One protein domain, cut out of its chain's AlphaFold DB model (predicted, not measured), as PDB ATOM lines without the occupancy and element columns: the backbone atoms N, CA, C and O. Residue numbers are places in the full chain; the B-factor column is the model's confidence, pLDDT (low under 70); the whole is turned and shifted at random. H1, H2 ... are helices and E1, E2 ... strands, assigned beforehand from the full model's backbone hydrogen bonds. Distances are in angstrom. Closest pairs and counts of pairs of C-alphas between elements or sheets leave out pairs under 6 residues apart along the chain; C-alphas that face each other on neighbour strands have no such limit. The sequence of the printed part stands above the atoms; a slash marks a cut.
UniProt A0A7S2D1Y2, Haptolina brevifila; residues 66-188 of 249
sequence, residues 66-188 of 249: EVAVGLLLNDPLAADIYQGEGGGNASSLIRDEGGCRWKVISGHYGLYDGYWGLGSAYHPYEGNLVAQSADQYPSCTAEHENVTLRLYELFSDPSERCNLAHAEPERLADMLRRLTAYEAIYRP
ATOM      1  N   GLU A  66      -4.361   4.204  29.995       95.06
ATOM      2  CA  GLU A  66      -5.219   3.024  29.916       95.06
ATOM      3  C   GLU A  66      -4.469   1.747  30.331       95.06
ATOM      4  O   GLU A  66      -3.258   1.611  30.111       95.06
ATOM      5  N   VAL A  67      -5.188   0.814  30.956       95.38
ATOM      6  CA  VAL A  67      -4.685  -0.509  31.335       95.38
ATOM      7  C   VAL A  67      -5.794  -1.558  31.285       95.38
ATOM      8  O   VAL A  67      -6.818  -1.431  31.956       95.38
ATOM      9  N   ALA A  68      -5.575  -2.620  30.511       94.25
ATOM     10  CA  ALA A  68      -6.348  -3.848  30.639       94.25
ATOM     11  C   ALA A  68      -5.850  -4.602  31.881       94.25
ATOM     12  O   ALA A  68      -4.667  -4.924  31.972       94.25
ATOM     13  N   VAL A  69      -6.731  -4.838  32.856       91.50
ATOM     14  CA  VAL A  69      -6.354  -5.468  34.139       91.50
ATOM     15  C   VAL A  69      -6.454  -6.990  34.053       91.50
ATOM     16  O   VAL A  69      -5.648  -7.709  34.637       91.50
ATOM     17  N   GLY A  70      -7.412  -7.490  33.279       87.19
ATOM     18  CA  GLY A  70      -7.579  -8.909  33.001       87.19
ATOM     19  C   GLY A  70      -8.482  -9.097  31.793       87.19
ATOM     20  O   GLY A  70      -9.444  -8.348  31.631       87.19
ATOM     21  N   LEU A  71      -8.147 -10.069  30.950       85.38
ATOM     22  CA  LEU A  71      -8.920 -10.461  29.774       85.38
ATOM     23  C   LEU A  71      -9.201 -11.956  29.898       85.38
ATOM     24  O   LEU A  71      -8.283 -12.771  29.803       85.38
ATOM     25  N   LEU A  72     -10.460 -12.299  30.156       77.06
ATOM     26  CA  LEU A  72     -10.924 -13.681  30.280       77.06
ATOM     27  C   LEU A  72     -11.940 -13.935  29.170       77.06
ATOM     28  O   LEU A  72     -13.153 -13.894  29.369       77.06
ATOM     29  N   LEU A  73     -11.414 -14.139  27.963       69.88
ATOM     30  CA  LEU A  73     -12.206 -14.404  26.769       69.88
ATOM     31  C   LEU A  73     -12.581 -15.878  26.704       69.88
ATOM     32  O   LEU A  73     -11.718 -16.671  26.342       69.88
ATOM     33  N   ASN A  74     -13.849 -16.209  26.998       56.16
ATOM     34  CA  ASN A  74     -14.482 -17.516  26.741       56.16
ATOM     35  C   ASN A  74     -13.498 -18.688  26.810       56.16
ATOM     36  O   ASN A  74     -13.395 -19.467  25.862       56.16
ATOM     37  N   ASP A  75     -12.725 -18.761  27.894       57.16
ATOM     38  CA  ASP A  75     -11.715 -19.792  28.022       57.16
ATOM     39  C   ASP A  75     -12.477 -21.106  28.231       57.16
ATOM     40  O   ASP A  75     -13.196 -21.226  29.228       57.16
ATOM     41  N   PRO A  76     -12.412 -22.076  27.300       52.47
ATOM     42  CA  PRO A  76     -13.069 -23.359  27.495       52.47
ATOM     43  C   PRO A  76     -12.556 -24.062  28.758       52.47
ATOM     44  O   PRO A  76     -13.317 -24.809  29.359       52.47
ATOM     45  N   LEU A  77     -11.342 -23.755  29.241       50.41
ATOM     46  CA  LEU A  77     -10.871 -24.190  30.558       50.41
ATOM     47  C   LEU A  77     -11.570 -23.455  31.697       50.41
ATOM     48  O   LEU A  77     -11.871 -24.077  32.706       50.41
ATOM     49  N   ALA A  78     -11.888 -22.167  31.562       49.59
ATOM     50  CA  ALA A  78     -12.718 -21.472  32.545       49.59
ATOM     51  C   ALA A  78     -14.186 -21.933  32.491       49.59
ATOM     52  O   ALA A  78     -14.873 -21.921  33.506       49.59
ATOM     53  N   ALA A  79     -14.675 -22.400  31.342       50.59
ATOM     54  CA  ALA A  79     -15.962 -23.080  31.270       50.59
ATOM     55  C   ALA A  79     -15.897 -24.465  31.945       50.59
ATOM     56  O   ALA A  79     -16.763 -24.768  32.759       50.59
ATOM     57  N   ASP A  80     -14.860 -25.270  31.681       47.34
ATOM     58  CA  ASP A  80     -14.742 -26.663  32.146       47.34
ATOM     59  C   ASP A  80     -14.265 -26.828  33.596       47.34
ATOM     60  O   ASP A  80     -14.771 -27.698  34.305       47.34
ATOM     61  N   ILE A  81     -13.352 -25.982  34.084       50.94
ATOM     62  CA  ILE A  81     -12.926 -25.965  35.498       50.94
ATOM     63  C   ILE A  81     -14.104 -25.584  36.406       50.94
ATOM     64  O   ILE A  81     -14.151 -25.998  37.562       50.94
ATOM     65  N   TYR A  82     -15.083 -24.841  35.881       50.75
ATOM     66  CA  TYR A  82     -16.119 -24.206  36.685       50.75
ATOM     67  C   TYR A  82     -17.557 -24.609  36.333       50.75
ATOM     68  O   TYR A  82     -18.486 -23.931  36.775       50.75
ATOM     69  N   GLN A  83     -17.785 -25.744  35.653       44.53
ATOM     70  CA  GLN A  83     -19.140 -26.269  35.369       44.53
ATOM     71  C   GLN A  83     -19.991 -26.618  36.616       44.53
ATOM     72  O   GLN A  83     -21.098 -27.135  36.483       44.53
ATOM     73  N   GLY A  84     -19.529 -26.307  37.831       43.56
ATOM     74  CA  GLY A  84     -20.326 -26.414  39.057       43.56
ATOM     75  C   GLY A  84     -20.086 -25.337  40.120       43.56
ATOM     76  O   GLY A  84     -20.889 -25.244  41.043       43.56
ATOM     77  N   GLU A  85     -19.037 -24.511  40.019       42.97
ATOM     78  CA  GLU A  85     -18.592 -23.656  41.135       42.97
ATOM     79  C   GLU A  85     -18.110 -22.267  40.682       42.97
ATOM     80  O   GLU A  85     -16.960 -21.898  40.877       42.97
ATOM     81  N   GLY A  86     -18.980 -21.448  40.088       50.22
ATOM     82  CA  GLY A  86     -18.800 -19.992  40.178       50.22
ATOM     83  C   GLY A  86     -17.529 -19.395  39.564       50.22
ATOM     84  O   GLY A  86     -17.022 -18.420  40.111       50.22
ATOM     85  N   GLY A  87     -17.019 -19.936  38.461       54.31
ATOM     86  CA  GLY A  87     -15.908 -19.335  37.721       54.31
ATOM     87  C   GLY A  87     -16.329 -18.049  37.032       54.31
ATOM     88  O   GLY A  87     -17.327 -18.018  36.310       54.31
ATOM     89  N   GLY A  88     -15.592 -16.970  37.273       63.31
ATOM     90  CA  GLY A  88     -15.814 -15.713  36.582       63.31
ATOM     91  C   GLY A  88     -15.152 -15.695  35.202       63.31
ATOM     92  O   GLY A  88     -13.950 -15.908  35.104       63.31
ATOM     93  N   ASN A  89     -15.917 -15.376  34.158       76.88
ATOM     94  CA  ASN A  89     -15.408 -14.972  32.849       76.88
ATOM     95  C   ASN A  89     -15.627 -13.473  32.715       76.88
ATOM     96  O   ASN A  89     -16.695 -13.050  32.262       76.88
ATOM     97  N   ALA A  90     -14.656 -12.680  33.163       83.88
ATOM     98  CA  ALA A  90     -14.746 -11.237  33.071       83.88
ATOM     99  C   ALA A  90     -13.465 -10.574  32.569       83.88
ATOM    100  O   ALA A  90     -12.359 -10.860  33.025       83.88
ATOM    101  N   SER A  91     -13.659  -9.630  31.659       89.19
ATOM    102  CA  SER A  91     -12.644  -8.742  31.116       89.19
ATOM    103  C   SER A  91     -12.790  -7.349  31.733       89.19
ATOM    104  O   SER A  91     -13.899  -6.895  32.025       89.19
ATOM    105  N   SER A  92     -11.679  -6.648  31.945       93.56
ATOM    106  CA  SER A  92     -11.673  -5.378  32.672       93.56
ATOM    107  C   SER A  92     -10.624  -4.397  32.160       93.56
ATOM    108  O   SER A  92      -9.511  -4.778  31.790       93.56
ATOM    109  N   LEU A  93     -10.986  -3.115  32.163       96.38
ATOM    110  CA  LEU A  93     -10.166  -2.017  31.657       96.38
ATOM    111  C   LEU A  93     -10.325  -0.793  32.557       96.38
ATOM    112  O   LEU A  93     -11.448  -0.423  32.897       96.38
ATOM    113  N   ILE A  94      -9.207  -0.152  32.897       97.56
ATOM    114  CA  ILE A  94      -9.161   1.146  33.577       97.56
ATOM    115  C   ILE A  94      -8.599   2.186  32.610       97.56
ATOM    116  O   ILE A  94      -7.611   1.918  31.925       97.56
ATOM    117  N   ARG A  95      -9.195   3.378  32.578       96.38
ATOM    118  CA  ARG A  95      -8.763   4.490  31.733       96.38
ATOM    119  C   ARG A  95      -8.840   5.830  32.462       96.38
ATOM    120  O   ARG A  95      -9.870   6.173  33.031       96.38
ATOM    121  N   ASP A  96      -7.769   6.605  32.365       93.31
ATOM    122  CA  ASP A  96      -7.698   8.000  32.792       93.31
ATOM    123  C   ASP A  96      -8.111   8.932  31.657       93.31
ATOM    124  O   ASP A  96      -7.532   8.914  30.568       93.31
ATOM    125  N   GLU A  97      -9.085   9.797  31.925       89.81
ATOM    126  CA  GLU A  97      -9.551  10.800  30.976       89.81
ATOM    127  C   GLU A  97      -9.966  12.082  31.695       89.81
ATOM    128  O   GLU A  97     -10.888  12.085  32.505       89.81
ATOM    129  N   GLY A  98      -9.301  13.195  31.374       82.31
ATOM    130  CA  GLY A  98      -9.762  14.529  31.775       82.31
ATOM    131  C   GLY A  98      -9.876  14.751  33.289       82.31
ATOM    132  O   GLY A  98     -10.696  15.555  33.716       82.31
ATOM    133  N   GLY A  99      -9.080  14.043  34.096       86.31
ATOM    134  CA  GLY A  99      -9.157  14.109  35.559       86.31
ATOM    135  C   GLY A  99     -10.184  13.163  36.187       86.31
ATOM    136  O   GLY A  99     -10.355  13.210  37.397       86.31
ATOM    137  N   CYS A 100     -10.819  12.303  35.389       92.19
ATOM    138  CA  CYS A 100     -11.615  11.161  35.836       92.19
ATOM    139  C   CYS A 100     -10.848   9.858  35.571       92.19
ATOM    140  O   CYS A 100     -10.037   9.791  34.641       92.19
ATOM    141  N   ARG A 101     -11.134   8.814  36.348       95.38
ATOM    142  CA  ARG A 101     -10.602   7.463  36.150       95.38
ATOM    143  C   ARG A 101     -11.752   6.480  36.032       95.38
ATOM    144  O   ARG A 101     -12.398   6.152  37.014       95.38
ATOM    145  N   TRP A 102     -11.989   5.976  34.835       97.31
ATOM    146  CA  TRP A 102     -13.088   5.063  34.550       97.31
ATOM    147  C   TRP A 102     -12.623   3.617  34.600       97.31
ATOM    148  O   TRP A 102     -11.539   3.300  34.118       97.31
ATOM    149  N   LYS A 103     -13.463   2.725  35.118       96.75
ATOM    150  CA  LYS A 103     -13.269   1.277  35.043       96.75
ATOM    151  C   LYS A 103     -14.495   0.630  34.432       96.75
ATOM    152  O   LYS A 103     -15.595   0.823  34.938       96.75
ATOM    153  N   VAL A 104     -14.301  -0.164  33.386       94.38
ATOM    154  CA  VAL A 104     -15.340  -1.055  32.862       94.38
ATOM    155  C   VAL A 104     -15.003  -2.485  33.234       94.38
ATOM    156  O   VAL A 104     -13.833  -2.886  33.234       94.38
ATOM    157  N   ILE A 105     -16.040  -3.250  33.537       91.06
ATOM    158  CA  ILE A 105     -15.930  -4.678  33.771       91.06
ATOM    159  C   ILE A 105     -17.049  -5.381  32.994       91.06
ATOM    160  O   ILE A 105     -18.228  -5.068  33.174       91.06
ATOM    161  N   SER A 106     -16.669  -6.287  32.091       87.75
ATOM    162  CA  SER A 106     -17.554  -7.006  31.171       87.75
ATOM    163  C   SER A 106     -17.467  -8.505  31.424       87.75
ATOM    164  O   SER A 106     -16.379  -9.064  31.391       87.75
ATOM    165  N   GLY A 107     -18.606  -9.153  31.653       82.75
ATOM    166  CA  GLY A 107     -18.718 -10.577  31.948       82.75
ATOM    167  C   GLY A 107     -19.186 -10.879  33.373       82.75
ATOM    168  O   GLY A 107     -19.702 -10.012  34.082       82.75
ATOM    169  N   HIS A 108     -19.054 -12.143  33.766       76.12
ATOM    170  CA  HIS A 108     -19.521 -12.682  35.045       76.12
ATOM    171  C   HIS A 108     -18.327 -12.893  35.987       76.12
ATOM    172  O   HIS A 108     -17.314 -13.415  35.543       76.12
ATOM    173  N   TYR A 109     -18.421 -12.529  37.271       67.25
ATOM    174  CA  TYR A 109     -17.298 -12.607  38.238       67.25
ATOM    175  C   TYR A 109     -17.312 -13.872  39.091       67.25
ATOM    176  O   TYR A 109     -16.405 -14.092  39.886       67.25
ATOM    177  N   GLY A 110     -18.319 -14.721  38.897       66.50
ATOM    178  CA  GLY A 110     -18.496 -15.913  39.704       66.50
ATOM    179  C   GLY A 110     -19.430 -15.692  40.885       66.50
ATOM    180  O   GLY A 110     -20.232 -14.762  40.895       66.50
ATOM    181  N   LEU A 111     -19.321 -16.572  41.881       59.69
ATOM    182  CA  LEU A 111     -20.110 -16.507  43.120       59.69
ATOM    183  C   LEU A 111     -19.689 -15.352  44.043       59.69
ATOM    184  O   LEU A 111     -20.437 -14.990  44.947       59.69
ATOM    185  N   TYR A 112     -18.502 -14.783  43.822       61.88
ATOM    186  CA  TYR A 112     -17.971 -13.666  44.592       61.88
ATOM    187  C   TYR A 112     -18.114 -12.374  43.786       61.88
ATOM    188  O   TYR A 112     -17.573 -12.242  42.692       61.88
ATOM    189  N   ASP A 113     -18.829 -11.402  44.342       59.16
ATOM    190  CA  ASP A 113     -19.085 -10.097  43.719       59.16
ATOM    191  C   ASP A 113     -17.961  -9.064  43.958       59.16
ATOM    192  O   ASP A 113     -18.093  -7.906  43.566       59.16
ATOM    193  N   GLY A 114     -16.866  -9.482  44.606       64.12
ATOM    194  CA  GLY A 114     -15.740  -8.631  45.003       64.12
ATOM    195  C   GLY A 114     -15.899  -7.926  46.359       64.12
ATOM    196  O   GLY A 114     -14.916  -7.393  46.867       64.12
ATOM    197  N   TYR A 115     -17.083  -7.968  46.977       63.66
ATOM    198  CA  TYR A 115     -17.374  -7.384  48.296       63.66
ATOM    199  C   TYR A 115     -17.446  -8.416  49.418       63.66
ATOM    200  O   TYR A 115     -17.329  -8.074  50.598       63.66
ATOM    201  N   TRP A 116     -17.597  -9.691  49.064       55.59
ATOM    202  CA  TRP A 116     -17.485 -10.795  50.008       55.59
ATOM    203  C   TRP A 116     -16.021 -11.055  50.379       55.59
ATOM    204  O   TRP A 116     -15.274 -11.695  49.643       55.59
ATOM    205  N   GLY A 117     -15.620 -10.600  51.566       55.06
ATOM    206  CA  GLY A 117     -14.483 -11.174  52.286       55.06
ATOM    207  C   GLY A 117     -14.919 -12.453  53.004       55.06
ATOM    208  O   GLY A 117     -16.044 -12.524  53.502       55.06
ATOM    209  N   LEU A 118     -14.049 -13.465  53.082       52.53
ATOM    210  CA  LEU A 118     -14.287 -14.664  53.896       52.53
ATOM    211  C   LEU A 118     -14.299 -14.279  55.385       52.53
ATOM    212  O   LEU A 118     -13.302 -14.402  56.093       52.53
ATOM    213  N   GLY A 119     -15.438 -13.775  55.856       48.44
ATOM    214  CA  GLY A 119     -15.637 -13.367  57.235       48.44
ATOM    215  C   GLY A 119     -15.405 -14.528  58.204       48.44
ATOM    216  O   GLY A 119     -16.042 -15.577  58.123       48.44
ATOM    217  N   SER A 120     -14.521 -14.305  59.178       45.72
ATOM    218  CA  SER A 120     -14.343 -15.042  60.443       45.72
ATOM    219  C   SER A 120     -13.900 -16.515  60.427       45.72
ATOM    220  O   SER A 120     -13.291 -16.941  61.405       45.72
ATOM    221  N   ALA A 121     -14.135 -17.301  59.371       50.62
ATOM    222  CA  ALA A 121     -13.846 -18.744  59.419       50.62
ATOM    223  C   ALA A 121     -12.346 -19.086  59.292       50.62
ATOM    224  O   ALA A 121     -11.902 -20.089  59.844       50.62
ATOM    225  N   TYR A 122     -11.559 -18.248  58.604       48.38
ATOM    226  CA  TYR A 122     -10.124 -18.484  58.358       48.38
ATOM    227  C   TYR A 122      -9.189 -17.386  58.889       48.38
ATOM    228  O   TYR A 122      -7.983 -17.608  58.980       48.38
ATOM    229  N   HIS A 123      -9.729 -16.240  59.312       49.06
ATOM    230  CA  HIS A 123      -8.969 -15.151  59.933       49.06
ATOM    231  C   HIS A 123      -9.504 -14.860  61.346       49.06
ATOM    232  O   HIS A 123     -10.261 -13.911  61.538       49.06
ATOM    233  N   PRO A 124      -9.111 -15.651  62.368       49.84
ATOM    234  CA  PRO A 124      -9.608 -15.494  63.742       49.84
ATOM    235  C   PRO A 124      -9.173 -14.183  64.425       49.84
ATOM    236  O   PRO A 124      -9.626 -13.893  65.530       49.84
ATOM    237  N   TYR A 125      -8.307 -13.390  63.788       52.69
ATOM    238  CA  TYR A 125      -7.818 -12.110  64.311       52.69
ATOM    239  C   TYR A 125      -8.485 -10.886  63.670       52.69
ATOM    240  O   TYR A 125      -8.296  -9.774  64.156       52.69
ATOM    241  N   GLU A 126      -9.298 -11.074  62.628       49.66
ATOM    242  CA  GLU A 126     -10.057  -9.993  61.994       49.66
ATOM    243  C   GLU A 126     -11.485 -10.000  62.538       49.66
ATOM    244  O   GLU A 126     -12.451 -10.400  61.888       49.66
ATOM    245  N   GLY A 127     -11.602  -9.601  63.806       43.69
ATOM    246  CA  GLY A 127     -12.892  -9.385  64.444       43.69
ATOM    247  C   GLY A 127     -13.746  -8.423  63.616       43.69
ATOM    248  O   GLY A 127     -13.330  -7.306  63.329       43.69
ATOM    249  N   ASN A 128     -14.955  -8.858  63.261       45.78
ATOM    250  CA  ASN A 128     -16.006  -8.030  62.667       45.78
ATOM    251  C   ASN A 128     -15.654  -7.289  61.364       45.78
ATOM    252  O   ASN A 128     -16.171  -6.195  61.130       45.78
ATOM    253  N   LEU A 129     -14.929  -7.917  60.434       45.97
ATOM    254  CA  LEU A 129     -15.177  -7.638  59.013       45.97
ATOM    255  C   LEU A 129     -16.488  -8.325  58.616       45.97
ATOM    256  O   LEU A 129     -16.516  -9.318  57.892       45.97
ATOM    257  N   VAL A 130     -17.595  -7.840  59.182       44.59
ATOM    258  CA  VAL A 130     -18.921  -8.140  58.660       44.59
ATOM    259  C   VAL A 130     -18.866  -7.673  57.212       44.59
ATOM    260  O   VAL A 130     -18.697  -6.479  56.965       44.59
ATOM    261  N   ALA A 131     -18.974  -8.609  56.268       45.66
ATOM    262  CA  ALA A 131     -19.517  -8.299  54.960       45.66
ATOM    263  C   ALA A 131     -20.875  -7.662  55.255       45.66
ATOM    264  O   ALA A 131     -21.841  -8.355  55.576       45.66
ATOM    265  N   GLN A 132     -20.896  -6.331  55.346       45.78
ATOM    266  CA  GLN A 132     -22.127  -5.587  55.512       45.78
ATOM    267  C   GLN A 132     -22.937  -5.956  54.286       45.78
ATOM    268  O   GLN A 132     -22.500  -5.711  53.162       45.78
ATOM    269  N   SER A 133     -24.023  -6.677  54.545       43.81
ATOM    270  CA  SER A 133     -24.923  -7.230  53.551       43.81
ATOM    271  C   SER A 133     -25.205  -6.201  52.462       43.81
ATOM    272  O   SER A 133     -25.233  -4.996  52.726       43.81
ATOM    273  N   ALA A 134     -25.454  -6.680  51.244       46.81
ATOM    274  CA  ALA A 134     -25.886  -5.863  50.109       46.81
ATOM    275  C   ALA A 134     -27.004  -4.854  50.474       46.81
ATOM    276  O   ALA A 134     -27.086  -3.785  49.881       46.81
ATOM    277  N   ASP A 135     -27.789  -5.139  51.518       43.91
ATOM    278  CA  ASP A 135     -28.833  -4.278  52.083       43.91
ATOM    279  C   ASP A 135     -28.348  -2.970  52.749       43.91
ATOM    280  O   ASP A 135     -29.160  -2.078  52.993       43.91
ATOM    281  N   GLN A 136     -27.063  -2.833  53.101       44.97
ATOM    282  CA  GLN A 136     -26.568  -1.699  53.899       44.97
ATOM    283  C   GLN A 136     -25.911  -0.580  53.079       44.97
ATOM    284  O   GLN A 136     -25.548   0.458  53.639       44.97
ATOM    285  N   TYR A 137     -25.793  -0.747  51.761       51.09
ATOM    286  CA  TYR A 137     -25.269   0.290  50.880       51.09
ATOM    287  C   TYR A 137     -26.377   0.809  49.970       51.09
ATOM    288  O   TYR A 137     -26.952   0.023  49.222       51.09
ATOM    289  N   PRO A 138     -26.707   2.114  50.014       48.28
ATOM    290  CA  PRO A 138     -27.658   2.685  49.075       48.28
ATOM    291  C   PRO A 138     -27.059   2.571  47.668       48.28
ATOM    292  O   PRO A 138     -26.196   3.356  47.282       48.28
ATOM    293  N   SER A 139     -27.489   1.547  46.929       53.50
ATOM    294  CA  SER A 139     -27.120   1.307  45.540       53.50
ATOM    295  C   SER A 139     -27.501   2.534  44.716       53.50
ATOM    296  O   SER A 139     -28.677   2.916  44.705       53.50
ATOM    297  N   CYS A 140     -26.551   3.141  44.005       54.38
ATOM    298  CA  CYS A 140     -26.896   4.018  42.892       54.38
ATOM    299  C   CYS A 140     -27.666   3.152  41.879       54.38
ATOM    300  O   CYS A 140     -27.112   2.248  41.263       54.38
ATOM    301  N   THR A 141     -28.979   3.341  41.852       53.28
ATOM    302  CA  THR A 141     -30.006   2.359  41.488       53.28
ATOM    303  C   THR A 141     -29.875   1.782  40.073       53.28
ATOM    304  O   THR A 141     -30.295   2.422  39.112       53.28
ATOM    305  N   ALA A 142     -29.373   0.549  39.971       49.56
ATOM    306  CA  ALA A 142     -29.799  -0.488  39.029       49.56
ATOM    307  C   ALA A 142     -29.244  -1.837  39.524       49.56
ATOM    308  O   ALA A 142     -28.035  -2.015  39.637       49.56
ATOM    309  N   GLU A 143     -30.179  -2.710  39.888       51.41
ATOM    310  CA  GLU A 143     -30.100  -4.093  40.371       51.41
ATOM    311  C   GLU A 143     -28.716  -4.772  40.354       51.41
ATOM    312  O   GLU A 143     -28.091  -4.972  39.318       51.41
ATOM    313  N   HIS A 144     -28.286  -5.231  41.534       51.31
ATOM    314  CA  HIS A 144     -27.135  -6.121  41.734       51.31
ATOM    315  C   HIS A 144     -27.323  -7.514  41.097       51.31
ATOM    316  O   HIS A 144     -26.427  -8.358  41.167       51.31
ATOM    317  N   GLU A 145     -28.467  -7.776  40.466       51.16
ATOM    318  CA  GLU A 145     -28.818  -9.090  39.955       51.16
ATOM    319  C   GLU A 145     -28.357  -9.247  38.502       51.16
ATOM    320  O   GLU A 145     -28.870  -8.637  37.570       51.16
ATOM    321  N   ASN A 146     -27.355 -10.109  38.316       55.44
ATOM    322  CA  ASN A 146     -26.987 -10.693  37.026       55.44
ATOM    323  C   ASN A 146     -26.556  -9.710  35.917       55.44
ATOM    324  O   ASN A 146     -26.631 -10.019  34.727       55.44
ATOM    325  N   VAL A 147     -26.067  -8.527  36.289       62.62
ATOM    326  CA  VAL A 147     -25.548  -7.567  35.312       62.62
ATOM    327  C   VAL A 147     -24.189  -8.056  34.814       62.62
ATOM    328  O   VAL A 147     -23.286  -8.315  35.607       62.62
ATOM    329  N   THR A 148     -24.015  -8.184  33.501       77.50
ATOM    330  CA  THR A 148     -22.730  -8.545  32.873       77.50
ATOM    331  C   THR A 148     -21.852  -7.327  32.599       77.50
ATOM    332  O   THR A 148     -20.671  -7.477  32.325       77.50
ATOM    333  N   LEU A 149     -22.395  -6.113  32.693       86.19
ATOM    334  CA  LEU A 149     -21.698  -4.865  32.387       86.19
ATOM    335  C   LEU A 149     -21.689  -3.922  33.592       86.19
ATOM    336  O   LEU A 149     -22.733  -3.530  34.113       86.19
ATOM    337  N   ARG A 150     -20.493  -3.530  34.023       89.25
ATOM    338  CA  ARG A 150     -20.277  -2.573  35.112       89.25
ATOM    339  C   ARG A 150     -19.399  -1.431  34.631       89.25
ATOM    340  O   ARG A 150     -18.430  -1.671  33.913       89.25
ATOM    341  N   LEU A 151     -19.722  -0.213  35.049       92.44
ATOM    342  CA  LEU A 151     -18.922   0.983  34.811       92.44
ATOM    343  C   LEU A 151     -18.804   1.774  36.114       92.44
ATOM    344  O   LEU A 151     -19.816   2.041  36.751       92.44
ATOM    345  N   TYR A 152     -17.590   2.178  36.474       93.88
ATOM    346  CA  TYR A 152     -17.302   2.938  37.689       93.88
ATOM    347  C   TYR A 152     -16.402   4.130  37.385       93.88
ATOM    348  O   TYR A 152     -15.570   4.060  36.478       93.88
ATOM    349  N   GLU A 153     -16.536   5.194  38.171       95.69
ATOM    350  CA  GLU A 153     -15.602   6.319  38.195       95.69
ATOM    351  C   GLU A 153     -14.824   6.255  39.517       95.69
ATOM    352  O   GLU A 153     -15.369   6.476  40.592       95.69
ATOM    353  N   LEU A 154     -13.552   5.872  39.448       94.62
ATOM    354  CA  LEU A 154     -12.737   5.458  40.587       94.62
ATOM    355  C   LEU A 154     -12.264   6.615  41.474       94.62
ATOM    356  O   LEU A 154     -11.798   6.358  42.582       94.62
ATOM    357  N   PHE A 155     -12.314   7.869  41.022       92.94
ATOM    358  CA  PHE A 155     -11.932   8.993  41.884       92.94
ATOM    359  C   PHE A 155     -13.078   9.451  42.786       92.94
ATOM    360  O   PHE A 155     -12.839   9.790  43.944       92.94
ATOM    361  N   SER A 156     -14.308   9.439  42.282       93.44
ATOM    362  CA  SER A 156     -15.526   9.764  43.026       93.44
ATOM    363  C   SER A 156     -16.102   8.554  43.762       93.44
ATOM    364  O   SER A 156     -16.651   8.719  44.850       93.44
ATOM    365  N   ASP A 157     -15.913   7.347  43.227       91.44
ATOM    366  CA  ASP A 157     -16.300   6.076  43.838       91.44
ATOM    367  C   ASP A 157     -15.146   5.053  43.788       91.44
ATOM    368  O   ASP A 157     -15.183   4.069  43.043       91.44
ATOM    369  N   PRO A 158     -14.104   5.241  44.620       90.56
ATOM    370  CA  PRO A 158     -12.981   4.303  44.706       90.56
ATOM    371  C   PRO A 158     -13.388   2.925  45.236       90.56
ATOM    372  O   PRO A 158     -12.607   1.980  45.160       90.56
ATOM    373  N   SER A 159     -14.583   2.820  45.819       84.19
ATOM    374  CA  SER A 159     -15.134   1.575  46.340       84.19
ATOM    375  C   SER A 159     -15.998   0.818  45.340       84.19
ATOM    376  O   SER A 159     -16.476  -0.239  45.720       84.19
ATOM    377  N   GLU A 160     -16.197   1.336  44.121       87.88
ATOM    378  CA  GLU A 160     -16.958   0.695  43.034       87.88
ATOM    379  C   GLU A 160     -18.414   0.336  43.409       87.88
ATOM    380  O   GLU A 160     -19.006  -0.615  42.890       87.88
ATOM    381  N   ARG A 161     -19.014   1.087  44.335       82.75
ATOM    382  CA  ARG A 161     -20.354   0.824  44.882       82.75
ATOM    383  C   ARG A 161     -21.488   1.293  43.975       82.75
ATOM    384  O   ARG A 161     -22.627   0.867  44.157       82.75
ATOM    385  N   CYS A 162     -21.203   2.173  43.022       85.12
ATOM    386  CA  CYS A 162     -22.184   2.808  42.158       85.12
ATOM    387  C   CYS A 162     -21.928   2.449  40.695       85.12
ATOM    388  O   CYS A 162     -21.112   3.069  40.021       85.12
ATOM    389  N   ASN A 163     -22.668   1.458  40.186       87.06
ATOM    390  CA  ASN A 163     -22.607   1.093  38.774       87.06
ATOM    391  C   ASN A 163     -23.256   2.184  37.905       87.06
ATOM    392  O   ASN A 163     -24.467   2.393  37.935       87.06
ATOM    393  N   LEU A 164     -22.444   2.844  37.087       90.69
ATOM    394  CA  LEU A 164     -22.836   3.930  36.194       90.69
ATOM    395  C   LEU A 164     -23.198   3.449  34.783       90.69
ATOM    396  O   LEU A 164     -23.498   4.274  33.928       90.69
ATOM    397  N   ALA A 165     -23.207   2.140  34.512       88.44
ATOM    398  CA  ALA A 165     -23.407   1.599  33.162       88.44
ATOM    399  C   ALA A 165     -24.694   2.103  32.471       88.44
ATOM    400  O   ALA A 165     -24.668   2.403  31.280       88.44
ATOM    401  N   HIS A 166     -25.804   2.230  33.211       86.62
ATOM    402  CA  HIS A 166     -27.065   2.764  32.678       86.62
ATOM    403  C   HIS A 166     -27.078   4.300  32.603       86.62
ATOM    404  O   HIS A 166     -27.694   4.870  31.706       86.62
ATOM    405  N   ALA A 167     -26.422   4.973  33.551       89.62
ATOM    406  CA  ALA A 167     -26.378   6.434  33.618       89.62
ATOM    407  C   ALA A 167     -25.435   7.046  32.568       89.62
ATOM    408  O   ALA A 167     -25.682   8.152  32.101       89.62
ATOM    409  N   GLU A 168     -24.394   6.311  32.170       93.44
ATOM    410  CA  GLU A 168     -23.312   6.766  31.292       93.44
ATOM    411  C   GLU A 168     -23.139   5.834  30.067       93.44
ATOM    412  O   GLU A 168     -22.069   5.244  29.861       93.44
ATOM    413  N   PRO A 169     -24.176   5.657  29.222       92.88
ATOM    414  CA  PRO A 169     -24.168   4.655  28.151       92.88
ATOM    415  C   PRO A 169     -23.128   4.941  27.057       92.88
ATOM    416  O   PRO A 169     -22.543   4.014  26.498       92.88
ATOM    417  N   GLU A 170     -22.855   6.215  26.758       96.38
ATOM    418  CA  GLU A 170     -21.831   6.597  25.778       96.38
ATOM    419  C   GLU A 170     -20.421   6.265  26.281       96.38
ATOM    420  O   GLU A 170     -19.599   5.723  25.535       96.38
ATOM    421  N   ARG A 171     -20.158   6.522  27.569       95.88
ATOM    422  CA  ARG A 171     -18.893   6.183  28.228       95.88
ATOM    423  C   ARG A 171     -18.690   4.674  28.270       95.88
ATOM    424  O   ARG A 171     -17.602   4.200  27.950       95.88
ATOM    425  N   LEU A 172     -19.738   3.923  28.614       93.50
ATOM    426  CA  LEU A 172     -19.723   2.463  28.586       93.50
ATOM    427  C   LEU A 172     -19.383   1.947  27.184       93.50
ATOM    428  O   LEU A 172     -18.489   1.117  27.040       93.50
ATOM    429  N   ALA A 173     -20.050   2.459  26.147       94.50
ATOM    430  CA  ALA A 173     -19.804   2.049  24.767       94.50
ATOM    431  C   ALA A 173     -18.369   2.356  24.305       94.50
ATOM    432  O   ALA A 173     -17.761   1.545  23.605       94.50
ATOM    433  N   ASP A 174     -17.808   3.503  24.697       96.62
ATOM    434  CA  ASP A 174     -16.413   3.841  24.404       96.62
ATOM    435  C   ASP A 174     -15.432   2.892  25.106       96.62
ATOM    436  O   ASP A 174     -14.564   2.309  24.454       96.62
ATOM    437  N   MET A 175     -15.618   2.668  26.409       96.94
ATOM    438  CA  MET A 175     -14.791   1.754  27.202       96.94
ATOM    439  C   MET A 175     -14.853   0.314  26.670       96.94
ATOM    440  O   MET A 175     -13.820  -0.342  26.554       96.94
ATOM    441  N   LEU A 176     -16.037  -0.171  26.278       93.94
ATOM    442  CA  LEU A 176     -16.196  -1.494  25.664       93.94
ATOM    443  C   LEU A 176     -15.480  -1.587  24.314       93.94
ATOM    444  O   LEU A 176     -14.820  -2.584  24.045       93.94
ATOM    445  N   ARG A 177     -15.527  -0.533  23.488       95.94
ATOM    446  CA  ARG A 177     -14.789  -0.496  22.216       95.94
ATOM    447  C   ARG A 177     -13.280  -0.628  22.434       95.94
ATOM    448  O   ARG A 177     -12.610  -1.324  21.674       95.94
ATOM    449  N   ARG A 178     -12.746   0.040  23.463       96.25
ATOM    450  CA  ARG A 178     -11.333  -0.073  23.858       96.25
ATOM    451  C   ARG A 178     -11.006  -1.476  24.358       96.25
ATOM    452  O   ARG A 178     -10.013  -2.050  23.927       96.25
ATOM    453  N   LEU A 179     -11.866  -2.047  25.200       93.50
ATOM    454  CA  LEU A 179     -11.697  -3.403  25.713       93.50
ATOM    455  C   LEU A 179     -11.653  -4.433  24.575       93.50
ATOM    456  O   LEU A 179     -10.720  -5.228  24.512       93.50
ATOM    457  N   THR A 180     -12.567  -4.345  23.606       91.25
ATOM    458  CA  THR A 180     -12.570  -5.211  22.414       91.25
ATOM    459  C   THR A 180     -11.291  -5.076  21.578       91.25
ATOM    460  O   THR A 180     -10.832  -6.053  20.989       91.25
ATOM    461  N   ALA A 181     -10.670  -3.893  21.528       94.12
ATOM    462  CA  ALA A 181      -9.394  -3.722  20.834       94.12
ATOM    463  C   ALA A 181      -8.248  -4.492  21.519       94.12
ATOM    464  O   ALA A 181      -7.408  -5.064  20.826       94.12
ATOM    465  N   TYR A 182      -8.236  -4.561  22.854       92.81
ATOM    466  CA  TYR A 182      -7.296  -5.410  23.596       92.81
ATOM    467  C   TYR A 182      -7.587  -6.898  23.402       92.81
ATOM    468  O   TYR A 182      -6.673  -7.694  23.207       92.81
ATOM    469  N   GLU A 183      -8.863  -7.274  23.403       88.62
ATOM    470  CA  GLU A 183      -9.291  -8.650  23.142       88.62
ATOM    471  C   GLU A 183      -8.846  -9.137  21.753       88.62
ATOM    472  O   GLU A 183      -8.479 -10.298  21.597       88.62
ATOM    473  N   ALA A 184      -8.781  -8.251  20.754       90.44
ATOM    474  CA  ALA A 184      -8.331  -8.592  19.403       90.44
ATOM    475  C   ALA A 184      -6.840  -8.978  19.308       90.44
ATOM    476  O   ALA A 184      -6.450  -9.670  18.367       90.44
ATOM    477  N   ILE A 185      -6.008  -8.541  20.259       89.75
ATOM    478  CA  ILE A 185      -4.576  -8.882  20.329       89.75
ATOM    479  C   ILE A 185      -4.261  -9.893  21.437       89.75
ATOM    480  O   ILE A 185      -3.101 -10.268  21.628       89.75
ATOM    481  N   TYR A 186      -5.289 -10.346  22.157       87.88
ATOM    482  CA  TYR A 186      -5.161 -11.315  23.230       87.88
ATOM    483  C   TYR A 186      -4.522 -12.612  22.734       87.88
ATOM    484  O   TYR A 186      -4.834 -13.134  21.658       87.88
ATOM    485  N   ARG A 187      -3.632 -13.161  23.559       84.94
ATOM    486  CA  ARG A 187      -3.097 -14.505  23.377       84.94
ATOM    487  C   ARG A 187      -3.767 -15.418  24.398       84.94
ATOM    488  O   ARG A 187      -3.755 -15.063  25.577       84.94
ATOM    489  N   PRO A 188      -4.330 -16.563  23.974       77.94
ATOM    490  CA  PRO A 188      -4.904 -17.514  24.913       77.94
ATOM    491  C   PRO A 188      -3.842 -17.931  25.934       77.94
ATOM    492  O   PRO A 188      -2.652 -17.990  25.586       77.94
TER     493      PRO A 188
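Overview. This is residues 66 to 188 of the 249 residues of a protein of Haptolina brevifila (UniProt A0A7S2D1Y2). A twisted sheet of four strands has one long helix, H2, packed across one face, while the loop of residues 111 to 148 reaches far out on the other side, its tip, residues 121 to 126, sticking out free. The short helix H1 sits at one end of the sheet, by the start of E2. The 123 printed residues hold E1 H1 E2 E3 E4 H2 along the chain; the sheet runs E1 E2 E3 E4, antiparallel throughout, and the class is mixed, with 53 residues, under half, in named elements. The whole is only just compact, close to loose, with a radius of gyration of the C-alphas of 16.0 A, and spans 44 by 37 by 25 A.

Along the chain. E1, residues 66 to 70, begins at C-alpha 66 (-5.219, 3.024, 29.916). H1 is residues 76 to 81. E2, residues 87 to 97, is 31.5 A long, and E3, residues 100 to 110, is 28.2 A and bends by 75 degrees at residue 107. E4 is residues 149 to 153. H2, residues 169 to 183, is 20.6 A long and ends at C-alpha 183 (-9.291, -8.650, 23.142).

Arrangement. Edge strand E1 pairs with E2, N 67 and O 94 being 2.8 A apart. E2, E3 and E4 form a meander, each strand the antiparallel neighbour of the one before, in two hairpins; N 91 and O 106 are 2.8 A apart, N 103 and O 152 2.8 A. H2 is on the sheet at a height of 8.3 A, over E2, E3 and E4; on the local plane it runs across the strands, at 69 degrees to E2. Its closest C-alphas to E3 are Met 175 and Val 104, 6.3 A. H1 is on the sheet too, Ala 78 and Gly 87 being its closest C-alphas to E2, 6.4 A; H1 and H2 are apart. In H1 and H2 every O i to N i+4 pair is within hydrogen-bond range.

Size, cuts and confidence. The C-alphas of Pro 124 and Glu 170, the two farthest apart, are 45.6 A apart. The printed part has no cut. The links E3 to E4 and E4 to H2 are long. Residues 73 to 88 and 109 to 147 of the model have pLDDT under 70.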